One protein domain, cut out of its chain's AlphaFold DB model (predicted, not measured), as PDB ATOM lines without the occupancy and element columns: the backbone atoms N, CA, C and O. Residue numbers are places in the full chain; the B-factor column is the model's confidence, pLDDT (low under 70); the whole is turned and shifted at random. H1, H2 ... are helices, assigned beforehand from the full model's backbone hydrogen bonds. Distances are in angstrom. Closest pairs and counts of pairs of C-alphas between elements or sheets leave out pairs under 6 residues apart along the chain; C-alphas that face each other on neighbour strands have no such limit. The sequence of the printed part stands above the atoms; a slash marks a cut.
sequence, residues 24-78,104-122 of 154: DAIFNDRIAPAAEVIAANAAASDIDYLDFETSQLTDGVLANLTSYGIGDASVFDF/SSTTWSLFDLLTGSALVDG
ATOM      1  N   ASP A  24     -18.041  25.143  25.052       54.00
ATOM      2  CA  ASP A  24     -19.381  24.546  25.013       54.00
ATOM      3  C   ASP A  24     -19.460  23.406  23.986       54.00
ATOM      4  O   ASP A  24     -20.035  22.353  24.251       54.00
ATOM      5  N   ALA A  25     -18.796  23.562  22.836       57.12
ATOM      6  CA  ALA A  25     -18.738  22.526  21.806       57.12
ATOM      7  C   ALA A  25     -17.944  21.281  22.249       57.12
ATOM      8  O   ALA A  25     -18.354  20.159  21.963       57.12
ATOM      9  N   ILE A  26     -16.829  21.461  22.969       57.03
ATOM     10  CA  ILE A  26     -16.035  20.340  23.506       57.03
ATOM     11  C   ILE A  26     -16.764  19.649  24.664       57.03
ATOM     12  O   ILE A  26     -16.619  18.441  24.845       57.03
ATOM     13  N   PHE A  27     -17.545  20.397  25.444       60.53
ATOM     14  CA  PHE A  27     -18.382  19.843  26.501       60.53
ATOM     15  C   PHE A  27     -19.489  18.963  25.908       60.53
ATOM     16  O   PHE A  27     -19.566  17.783  26.238       60.53
ATOM     17  N   ASN A  28     -20.251  19.478  24.940       60.81
ATOM     18  CA  ASN A  28     -21.315  18.720  24.274       60.81
ATOM     19  C   ASN A  28     -20.815  17.437  23.586       60.81
ATOM     20  O   ASN A  28     -21.499  16.420  23.638       60.81
ATOM     21  N   ASP A  29     -19.618  17.458  22.990       63.41
ATOM     22  CA  ASP A  29     -19.017  16.289  22.325       63.41
ATOM     23  C   ASP A  29     -18.558  15.197  23.315       63.41
ATOM     24  O   ASP A  29     -18.507  14.018  22.974       63.41
ATOM     25  N   ARG A  30     -18.249  15.565  24.569       62.91
ATOM     26  CA  ARG A  30     -17.809  14.620  25.615       62.91
ATOM     27  C   ARG A  30     -18.946  14.052  26.457       62.91
ATOM     28  O   ARG A  30     -18.808  12.958  26.989       62.91
ATOM     29  N   ILE A  31     -20.037  14.796  26.617       64.12
ATOM     30  CA  ILE A  31     -21.135  14.436  27.532       64.12
ATOM     31  C   ILE A  31     -22.186  13.564  26.827       64.12
ATOM     32  O   ILE A  31     -22.983  12.906  27.487       64.12
ATOM     33  N   ALA A  32     -22.182  13.511  25.493       60.56
ATOM     34  CA  ALA A  32     -23.111  12.676  24.744       60.56
ATOM     35  C   ALA A  32     -22.916  11.169  25.054       60.56
ATOM     36  O   ALA A  32     -21.775  10.696  25.090       60.56
ATOM     37  N   PRO A  33     -24.006  10.396  25.237       61.47
ATOM     38  CA  PRO A  33     -25.394  10.744  24.934       61.47
ATOM     39  C   PRO A  33     -26.068  11.490  26.096       61.47
ATOM     40  O   PRO A  33     -25.997  11.054  27.237       61.47
ATOM     41  N   ALA A  34     -26.721  12.613  25.775       69.38
ATOM     42  CA  ALA A  34     -27.451  13.475  26.708       69.38
ATOM     43  C   ALA A  34     -28.402  12.673  27.610       69.38
ATOM     44  O   ALA A  34     -28.179  12.577  28.809       69.38
ATOM     45  N   ALA A  35     -29.384  12.016  27.000       76.00
ATOM     46  CA  ALA A  35     -30.205  10.983  27.609       76.00
ATOM     47  C   ALA A  35     -30.047   9.693  26.793       76.00
ATOM     48  O   ALA A  35     -29.818   9.730  25.579       76.00
ATOM     49  N   GLU A  36     -30.144   8.550  27.461       83.62
ATOM     50  CA  GLU A  36     -30.098   7.243  26.821       83.62
ATOM     51  C   GLU A  36     -31.486   6.880  26.290       83.62
ATOM     52  O   GLU A  36     -32.491   7.023  26.990       83.62
ATOM     53  N   VAL A  37     -31.548   6.401  25.044       86.88
ATOM     54  CA  VAL A  37     -32.787   5.869  24.469       86.88
ATOM     55  C   VAL A  37     -32.923   4.408  24.878       86.88
ATOM     56  O   VAL A  37     -32.181   3.544  24.408       86.88
ATOM     57  N   ILE A  38     -33.891   4.137  25.741       89.81
ATOM     58  CA  ILE A  38     -34.236   2.812  26.238       89.81
ATOM     59  C   ILE A  38     -35.325   2.193  25.352       89.81
ATOM     60  O   ILE A  38     -36.165   2.887  24.778       89.81
ATOM     61  N   ALA A  39     -35.324   0.866  25.220       92.12
ATOM     62  CA  ALA A  39     -36.366   0.162  24.480       92.12
ATOM     63  C   ALA A  39     -37.747   0.370  25.130       92.12
ATOM     64  O   ALA A  39     -37.875   0.302  26.351       92.12
ATOM     65  N   ALA A  40     -38.788   0.560  24.313       92.62
ATOM     66  CA  ALA A  40     -40.147   0.809  24.803       92.62
ATOM     67  C   ALA A  40     -40.642  -0.284  25.768       92.62
ATOM     68  O   ALA A  40     -41.268   0.011  26.773       92.62
ATOM     69  N   ASN A  41     -40.272  -1.540  25.532       92.50
ATOM     70  CA  ASN A  41     -40.674  -2.683  26.352       92.50
ATOM     71  C   ASN A  41     -39.761  -2.962  27.562       92.50
ATOM     72  O   ASN A  41     -39.828  -4.047  28.138       92.50
ATOM     73  N   ALA A  42     -38.860  -2.046  27.926       90.50
ATOM     74  CA  ALA A  42     -37.900  -2.267  29.010       90.50
ATOM     75  C   ALA A  42     -38.460  -1.972  30.414       90.50
ATOM     76  O   ALA A  42     -37.751  -2.156  31.405       90.50
ATOM     77  N   ALA A  43     -39.699  -1.490  30.521       88.44
ATOM     78  CA  ALA A  43     -40.290  -1.121  31.798       88.44
ATOM     79  C   ALA A  43     -40.531  -2.346  32.697       88.44
ATOM     80  O   ALA A  43     -41.116  -3.345  32.285       88.44
ATOM     81  N   ALA A  44     -40.169  -2.229  33.977       87.56
ATOM     82  CA  ALA A  44     -40.395  -3.279  34.976       87.56
ATOM     83  C   ALA A  44     -41.881  -3.508  35.325       87.56
ATOM     84  O   ALA A  44     -42.211  -4.456  36.032       87.56
ATOM     85  N   SER A  45     -42.770  -2.617  34.882       89.75
ATOM     86  CA  SER A  45     -44.218  -2.691  35.099       89.75
ATOM     87  C   SER A  45     -44.952  -3.575  34.086       89.75
ATOM     88  O   SER A  45     -46.174  -3.673  34.184       89.75
ATOM     89  N   ASP A  46     -44.249  -4.175  33.115       90.50
ATOM     90  CA  ASP A  46     -44.824  -4.887  31.959       90.50
ATOM     91  C   ASP A  46     -45.744  -4.008  31.078       90.50
ATOM     92  O   ASP A  46     -46.573  -4.515  30.320       90.50
ATOM     93  N   ILE A  47     -45.607  -2.680  31.173       93.56
ATOM     94  CA  ILE A  47     -46.294  -1.699  30.326       93.56
ATOM     95  C   ILE A  47     -45.247  -0.962  29.503       93.56
ATOM     96  O   ILE A  47     -44.324  -0.392  30.079       93.56
ATOM     97  N   ASP A  48     -45.411  -0.946  28.183       96.12
ATOM     98  CA  ASP A  48     -44.490  -0.238  27.296       96.12
ATOM     99  C   ASP A  48     -44.413   1.255  27.654       96.12
ATOM    100  O   ASP A  48     -45.434   1.911  27.886       96.12
ATOM    101  N   TYR A  49     -43.193   1.789  27.659       94.56
ATOM    102  CA  TYR A  49     -42.928   3.214  27.760       94.56
ATOM    103  C   TYR A  49     -43.597   3.967  26.614       94.56
ATOM    104  O   TYR A  49     -43.575   3.538  25.457       94.56
ATOM    105  N   LEU A  50     -44.135   5.138  26.935       94.06
ATOM    106  CA  LEU A  50     -44.545   6.106  25.927       94.06
ATOM    107  C   LEU A  50     -43.310   6.620  25.175       94.06
ATOM    108  O   LEU A  50     -42.198   6.608  25.702       94.06
ATOM    109  N   ASP A  51     -43.500   7.137  23.960       90.88
ATOM    110  CA  ASP A  51     -42.386   7.636  23.140       90.88
ATOM    111  C   ASP A  51     -41.514   8.648  23.906       90.88
ATOM    112  O   ASP A  51     -40.288   8.598  23.833       90.88
ATOM    113  N   PHE A  52     -42.131   9.512  24.721       87.06
ATOM    114  CA  PHE A  52     -41.435  10.507  25.543       87.06
ATOM    115  C   PHE A  52     -40.832   9.959  26.851       87.06
ATOM    116  O   PHE A  52     -40.106  10.680  27.525       87.06
ATOM    117  N   GLU A  53     -41.110   8.708  27.218       90.50
ATOM    118  CA  GLU A  53     -40.539   8.026  28.393       90.50
ATOM    119  C   GLU A  53     -39.313   7.175  28.040       90.50
ATOM    120  O   GLU A  53     -38.551   6.788  28.925       90.50
ATOM    121  N   THR A  54     -39.102   6.879  26.754       91.50
ATOM    122  CA  THR A  54     -37.935   6.113  26.283       91.50
ATOM    123  C   THR A  54     -36.620   6.874  26.417       91.50
ATOM    124  O   THR A  54     -35.563   6.256  26.462       91.50
ATOM    125  N   SER A  55     -36.666   8.201  26.511       88.50
ATOM    126  CA  SER A  55     -35.491   9.040  26.737       88.50
ATOM    127  C   SER A  55     -35.254   9.189  28.236       88.50
ATOM    128  O   SER A  55     -35.970   9.937  28.901       88.50
ATOM    129  N   GLN A  56     -34.257   8.487  28.777       88.50
ATOM    130  CA  GLN A  56     -34.009   8.434  30.218       88.50
ATOM    131  C   GLN A  56     -32.584   8.841  30.580       88.50
ATOM    132  O   GLN A  56     -31.620   8.546  29.876       88.50
ATOM    133  N   LEU A  57     -32.447   9.499  31.728       87.38
ATOM    134  CA  LEU A  57     -31.158   9.671  32.386       87.38
ATOM    135  C   LEU A  57     -30.815   8.360  33.107       87.38
ATOM    136  O   LEU A  57     -31.620   7.879  33.904       87.38
ATOM    137  N   THR A  58     -29.651   7.775  32.827       85.94
ATOM    138  CA  THR A  58     -29.227   6.483  33.396       85.94
ATOM    139  C   THR A  58     -27.923   6.614  34.176       85.94
ATOM    140  O   THR A  58     -27.146   7.548  33.966       85.94
ATOM    141  N   ASP A  59     -27.635   5.644  35.049       84.25
ATOM    142  CA  ASP A  59     -26.355   5.573  35.771       84.25
ATOM    143  C   ASP A  59     -25.146   5.568  34.814       84.25
ATOM    144  O   ASP A  59     -24.083   6.089  35.152       84.25
ATOM    145  N   GLY A  60     -25.300   5.012  33.605       79.31
ATOM    146  CA  GLY A  60     -24.254   4.993  32.581       79.31
ATOM    147  C   GLY A  60     -23.883   6.393  32.087       79.31
ATOM    148  O   GLY A  60     -22.698   6.710  31.971       79.31
ATOM    149  N   VAL A  61     -24.886   7.251  31.869       80.06
ATOM    150  CA  VAL A  61     -24.685   8.664  31.507       80.06
ATOM    151  C   VAL A  61     -23.979   9.411  32.650       80.06
ATOM    152  O   VAL A  61     -22.999  10.123  32.420       80.06
ATOM    153  N   LEU A  62     -24.408   9.191  33.897       82.44
ATOM    154  CA  LEU A  62     -23.844   9.857  35.080       82.44
ATOM    155  C   LEU A  62     -22.405   9.422  35.402       82.44
ATOM    156  O   LEU A  62     -21.570  10.246  35.792       82.44
ATOM    157  N   ALA A  63     -22.072   8.145  35.193       78.00
ATOM    158  CA  ALA A  63     -20.719   7.627  35.395       78.00
ATOM    159  C   ALA A  63     -19.690   8.351  34.508       78.00
ATOM    160  O   ALA A  63     -18.557   8.599  34.936       78.00
ATOM    161  N   ASN A  64     -20.092   8.748  33.297       73.75
ATOM    162  CA  ASN A  64     -19.220   9.462  32.373       73.75
ATOM    163  C   ASN A  64     -18.910  10.888  32.872       73.75
ATOM    164  O   ASN A  64     -17.760  11.323  32.823       73.75
ATOM    165  N   LEU A  65     -19.887  11.584  33.466       75.94
ATOM    166  CA  LEU A  65     -19.710  12.929  34.040       75.94
ATOM    167  C   LEU A  65     -18.649  12.980  35.136       75.94
ATOM    168  O   LEU A  65     -17.795  13.871  35.146       75.94
ATOM    169  N   THR A  66     -18.687  12.000  36.039       70.38
ATOM    170  CA  THR A  66     -17.723  11.891  37.140       70.38
ATOM    171  C   THR A  66     -16.299  11.747  36.598       70.38
ATOM    172  O   THR A  66     -15.360  12.338  37.133       70.38
ATOM    173  N   SER A  67     -16.132  11.025  35.484       68.44
ATOM    174  CA  SER A  67     -14.833  10.836  34.828       68.44
ATOM    175  C   SER A  67     -14.265  12.123  34.211       68.44
ATOM    176  O   SER A  67     -13.046  12.287  34.138       68.44
ATOM    177  N   TYR A  68     -15.130  13.070  33.832       67.38
ATOM    178  CA  TYR A  68     -14.736  14.362  33.266       67.38
ATOM    179  C   TYR A  68     -14.434  15.439  34.314       67.38
ATOM    180  O   TYR A  68     -14.048  16.549  33.947       67.38
ATOM    181  N   GLY A  69     -14.563  15.126  35.609       65.62
ATOM    182  CA  GLY A  69     -14.249  16.062  36.692       65.62
ATOM    183  C   GLY A  69     -15.206  17.253  36.759       65.62
ATOM    184  O   GLY A  69     -14.823  18.328  37.222       65.62
ATOM    185  N   ILE A  70     -16.435  17.079  36.275       68.56
ATOM    186  CA  ILE A  70     -17.465  18.111  36.335       68.56
ATOM    187  C   ILE A  70     -17.991  18.143  37.770       68.56
ATOM    188  O   ILE A  70     -18.543  17.158  38.262       68.56
ATOM    189  N   GLY A  71     -17.744  19.258  38.462       66.12
ATOM    190  CA  GLY A  71     -18.184  19.450  39.843       66.12
ATOM    191  C   GLY A  71     -19.699  19.289  39.988       66.12
ATOM    192  O   GLY A  71     -20.451  19.631  39.078       66.12
ATOM    193  N   ASP A  72     -20.122  18.766  41.139       68.12
ATOM    194  CA  ASP A  72     -21.522  18.560  41.539       68.12
ATOM    195  C   ASP A  72     -22.329  17.523  40.735       68.12
ATOM    196  O   ASP A  72     -23.546  17.470  40.882       68.12
ATOM    197  N   ALA A  73     -21.693  16.631  39.962       76.50
ATOM    198  CA  ALA A  73     -22.396  15.535  39.272       76.50
ATOM    199  C   ALA A  73     -23.216  14.632  40.220       76.50
ATOM    200  O   ALA A  73     -24.244  14.093  39.820       76.50
ATOM    201  N   SER A  74     -22.819  14.541  41.495       79.88
ATOM    202  CA  SER A  74     -23.546  13.786  42.524       79.88
ATOM    203  C   SER A  74     -24.938  14.337  42.840       79.88
ATOM    204  O   SER A  74     -25.752  13.647  43.451       79.88
ATOM    205  N   VAL A  75     -25.251  15.571  42.425       85.25
ATOM    206  CA  VAL A  75     -26.611  16.122  42.528       85.25
ATOM    207  C   VAL A  75     -27.609  15.352  41.655       85.25
ATOM    208  O   VAL A  75     -28.810  15.406  41.918       85.25
ATOM    209  N   PHE A  76     -27.116  14.633  40.643       86.75
ATOM    210  CA  PHE A  76     -27.916  13.823  39.727       86.75
ATOM    211  C   PHE A  76     -27.979  12.345  40.120       86.75
ATOM    212  O   PHE A  76     -28.716  11.599  39.483       86.75
ATOM    213  N   ASP A  77     -27.243  11.917  41.152       84.25
ATOM    214  CA  ASP A  77     -27.201  10.514  41.561       84.25
ATOM    215  C   ASP A  77     -28.596  10.006  41.945       84.25
ATOM    216  O   ASP A  77     -29.322  10.613  42.746       84.25
ATOM    217  N   PHE A  78     -28.955   8.836  41.423       85.88
ATOM    218  CA  PHE A  78     -30.173   8.156  41.830       85.88
ATOM    219  C   PHE A  78     -30.050   7.634  43.268       85.88
ATOM    220  O   PHE A  78     -28.991   7.220  43.745       85.88
ATOM    221  N   SER A 104     -26.328  25.856  41.259       91.12
ATOM    222  CA  SER A 104     -25.767  26.959  40.478       91.12
ATOM    223  C   SER A 104     -26.316  26.975  39.046       91.12
ATOM    224  O   SER A 104     -26.803  25.960  38.546       91.12
ATOM    225  N   SER A 105     -26.182  28.101  38.339       90.25
ATOM    226  CA  SER A 105     -26.555  28.185  36.917       90.25
ATOM    227  C   SER A 105     -25.830  27.141  36.063       90.25
ATOM    228  O   SER A 105     -26.455  26.529  35.206       90.25
ATOM    229  N   THR A 106     -24.551  26.870  36.340       87.44
ATOM    230  CA  THR A 106     -23.781  25.828  35.643       87.44
ATOM    231  C   THR A 106     -24.370  24.437  35.877       87.44
ATOM    232  O   THR A 106     -24.455  23.642  34.946       87.44
ATOM    233  N   THR A 107     -24.819  24.150  37.103       89.44
ATOM    234  CA  THR A 107     -25.480  22.884  37.446       89.44
ATOM    235  C   THR A 107     -26.799  22.724  36.687       89.44
ATOM    236  O   THR A 107     -27.068  21.654  36.149       89.44
ATOM    237  N   TRP A 108     -27.598  23.793  36.579       91.50
ATOM    238  CA  TRP A 108     -28.829  23.789  35.780       91.50
ATOM    239  C   TRP A 108     -28.562  23.623  34.278       91.50
ATOM    240  O   TRP A 108     -29.258  22.849  33.632       91.50
ATOM    241  N   SER A 109     -27.535  24.276  33.727       87.94
ATOM    242  CA  SER A 109     -27.140  24.107  32.320       87.94
ATOM    243  C   SER A 109     -26.662  22.688  32.010       87.94
ATOM    244  O   SER A 109     -26.974  22.146  30.955       87.94
ATOM    245  N   LEU A 110     -25.936  22.062  32.938       86.69
ATOM    246  CA  LEU A 110     -25.572  20.654  32.817       86.69
ATOM    247  C   LEU A 110     -26.812  19.755  32.855       86.69
ATOM    248  O   LEU A 110     -26.909  18.836  32.052       86.69
ATOM    249  N   PHE A 111     -27.771  20.027  33.741       88.62
ATOM    250  CA  PHE A 111     -29.017  19.264  33.785       88.62
ATOM    251  C   PHE A 111     -29.827  19.387  32.488       88.62
ATOM    252  O   PHE A 111     -30.344  18.390  31.988       88.62
ATOM    253  N   ASP A 112     -29.896  20.587  31.909       89.25
ATOM    254  CA  ASP A 112     -30.523  20.801  30.605       89.25
ATOM    255  C   ASP A 112     -29.836  19.964  29.517       89.25
ATOM    256  O   ASP A 112     -30.494  19.238  28.776       89.25
ATOM    257  N   LEU A 113     -28.499  19.951  29.490       85.62
ATOM    258  CA  LEU A 113     -27.746  19.113  28.557       85.62
ATOM    259  C   LEU A 113     -28.022  17.617  28.764       85.62
ATOM    260  O   LEU A 113     -28.267  16.907  27.794       85.62
ATOM    261  N   LEU A 114     -28.024  17.144  30.012       85.31
ATOM    262  CA  LEU A 114     -28.300  15.746  30.381       85.31
ATOM    263  C   LEU A 114     -29.737  15.305  30.105       85.31
ATOM    264  O   LEU A 114     -30.036  14.118  30.060       85.31
ATOM    265  N   THR A 115     -30.656  16.244  29.932       84.75
ATOM    266  CA  THR A 115     -32.048  15.936  29.586       84.75
ATOM    267  C   THR A 115     -32.334  16.157  28.104       84.75
ATOM    268  O   THR A 115     -33.481  16.065  27.683       84.75
ATOM    269  N   GLY A 116     -31.301  16.413  27.290       83.31
ATOM    270  CA  GLY A 116     -31.457  16.648  25.855       83.31
ATOM    271  C   GLY A 116     -32.122  17.988  25.541       83.31
ATOM    272  O   GLY A 116     -32.917  18.074  24.608       83.31
ATOM    273  N   SER A 117     -31.804  19.021  26.319       86.88
ATOM    274  CA  SER A 117     -32.401  20.358  26.250       86.88
ATOM    275  C   SER A 117     -33.902  20.394  26.559       86.88
ATOM    276  O   SER A 117     -34.664  21.135  25.933       86.88
ATOM    277  N   ALA A 118     -34.342  19.554  27.499       87.38
ATOM    278  CA  ALA A 118     -35.738  19.465  27.917       87.38
ATOM    279  C   ALA A 118     -36.060  20.305  29.169       87.38
ATOM    280  O   ALA A 118     -37.215  20.330  29.600       87.38
ATOM    281  N   LEU A 119     -35.077  20.987  29.773       91.38
ATOM    282  CA  LEU A 119     -35.316  21.801  30.959       91.38
ATOM    283  C   LEU A 119     -35.996  23.116  30.566       91.38
ATOM    284  O   LEU A 119     -35.456  23.934  29.825       91.38
ATOM    285  N   VAL A 120     -37.185  23.349  31.117       92.75
ATOM    286  CA  VAL A 120     -37.943  24.583  30.896       92.75
ATOM    287  C   VAL A 120     -37.844  25.468  32.131       92.75
ATOM    288  O   VAL A 120     -38.252  25.067  33.222       92.75
ATOM    289  N   ASP A 121     -37.351  26.694  31.953       91.12
ATOM    290  CA  ASP A 121     -37.477  27.733  32.973       91.12
ATOM    291  C   ASP A 121     -38.929  28.233  33.009       91.12
ATOM    292  O   ASP A 121     -39.473  28.729  32.016       91.12
ATOM    293  N   GLY A 122     -39.587  28.020  34.147       91.00
ATOM    294  CA  GLY A 122     -41.024  28.190  34.309       91.00
ATOM    295  C   GLY A 122     -41.443  29.655  34.291       91.00
ATOM    296  O   GLY A 122     -41.591  30.278  35.341       91.00
TER     297      GLY A 122
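This is residues 24 to 78 and 104 to 122 of the 154 residues of an uncharacterized protein of Colletotrichum gloeosporioides (strain Cg-14) (UniProt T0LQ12). Four short helices are loosely gathered at one end of this domain, and a long loop, residues 32 to 58, runs out from H1, turns round near Asp 46 and folds back to H2, making much of the longest axis. Residues 115 to 122, after H4, lead away from the helices as a tail. The printed part has 74 residues with four named helices, H1, H2, H3 and H4 in that order, and no named strand; the class is all helix, with 31 residues, under half, in named elements. The whole is only just compact, close to loose, with a radius of gyration of the C-alphas of 13.3 A and spans of 37 by 30 by 22 A.

Find C-alpha 24 at (-19.381, 24.546, 25.013), where H1, residues 24 to 31, begins; it runs 10.6 A from first to last C-alpha. From there follow residues 32 to 58, 27 residues with no named element, to H2, residues 59 to 67, which begins with C-alpha 59 at (-26.355, 5.573, 35.771) and is 12.7 A long. Next comes H3, residues 73 to 76, 5.8 A long. Beyond the cut look for H4, residues 105 to 114, the longest helix at 14.2 A, which ends with C-alpha 114 at (-28.300, 15.746, 30.381).

Start at Ile 31: H1 and H2 only just touch, with 3 pairs of C-alphas within 8 A, the closest being those of Ile 31 and Leu 65, 6.8 A apart. Their lines stand at a steep tilt of 55 degrees, and they run opposite ways. In the long link between them, residues 36 to 37 pair with residues 55 to 56, antiparallel. H2 touches H3, and their closest C-alphas are those of Thr 66 and Ala 73, 6.3 A apart. H4 is close to H1 but not clearly touching it; the closest C-alphas, of Asn 28 and Leu 113, are 7.7 A apart, at a steep tilt of 53 degrees, the same way. H3 and H4 are near each other, H1 and H3 are apart, and H2 and H4 are only just apart, at 8.0 A. In H1 and H4 every O i to N i+4 pair is within hydrogen-bond range, in H2 3 of 5 are, and H3 is too short for such a pair.

Asp 24 and Asp 46 have the two C-alphas farthest apart, at 39.5 A. Residues 79 to 103 are not printed, and C-alphas 78 and 104 are 19.4 A apart across this cut, which lies in the link from H3 to H4. The link from H1 to H2 is long, and that from H2 to H3 is tight. The mean pLDDT of the printed part is 81.5; look for low confidence, under 70, at residues 24 to 34 and 67 to 72.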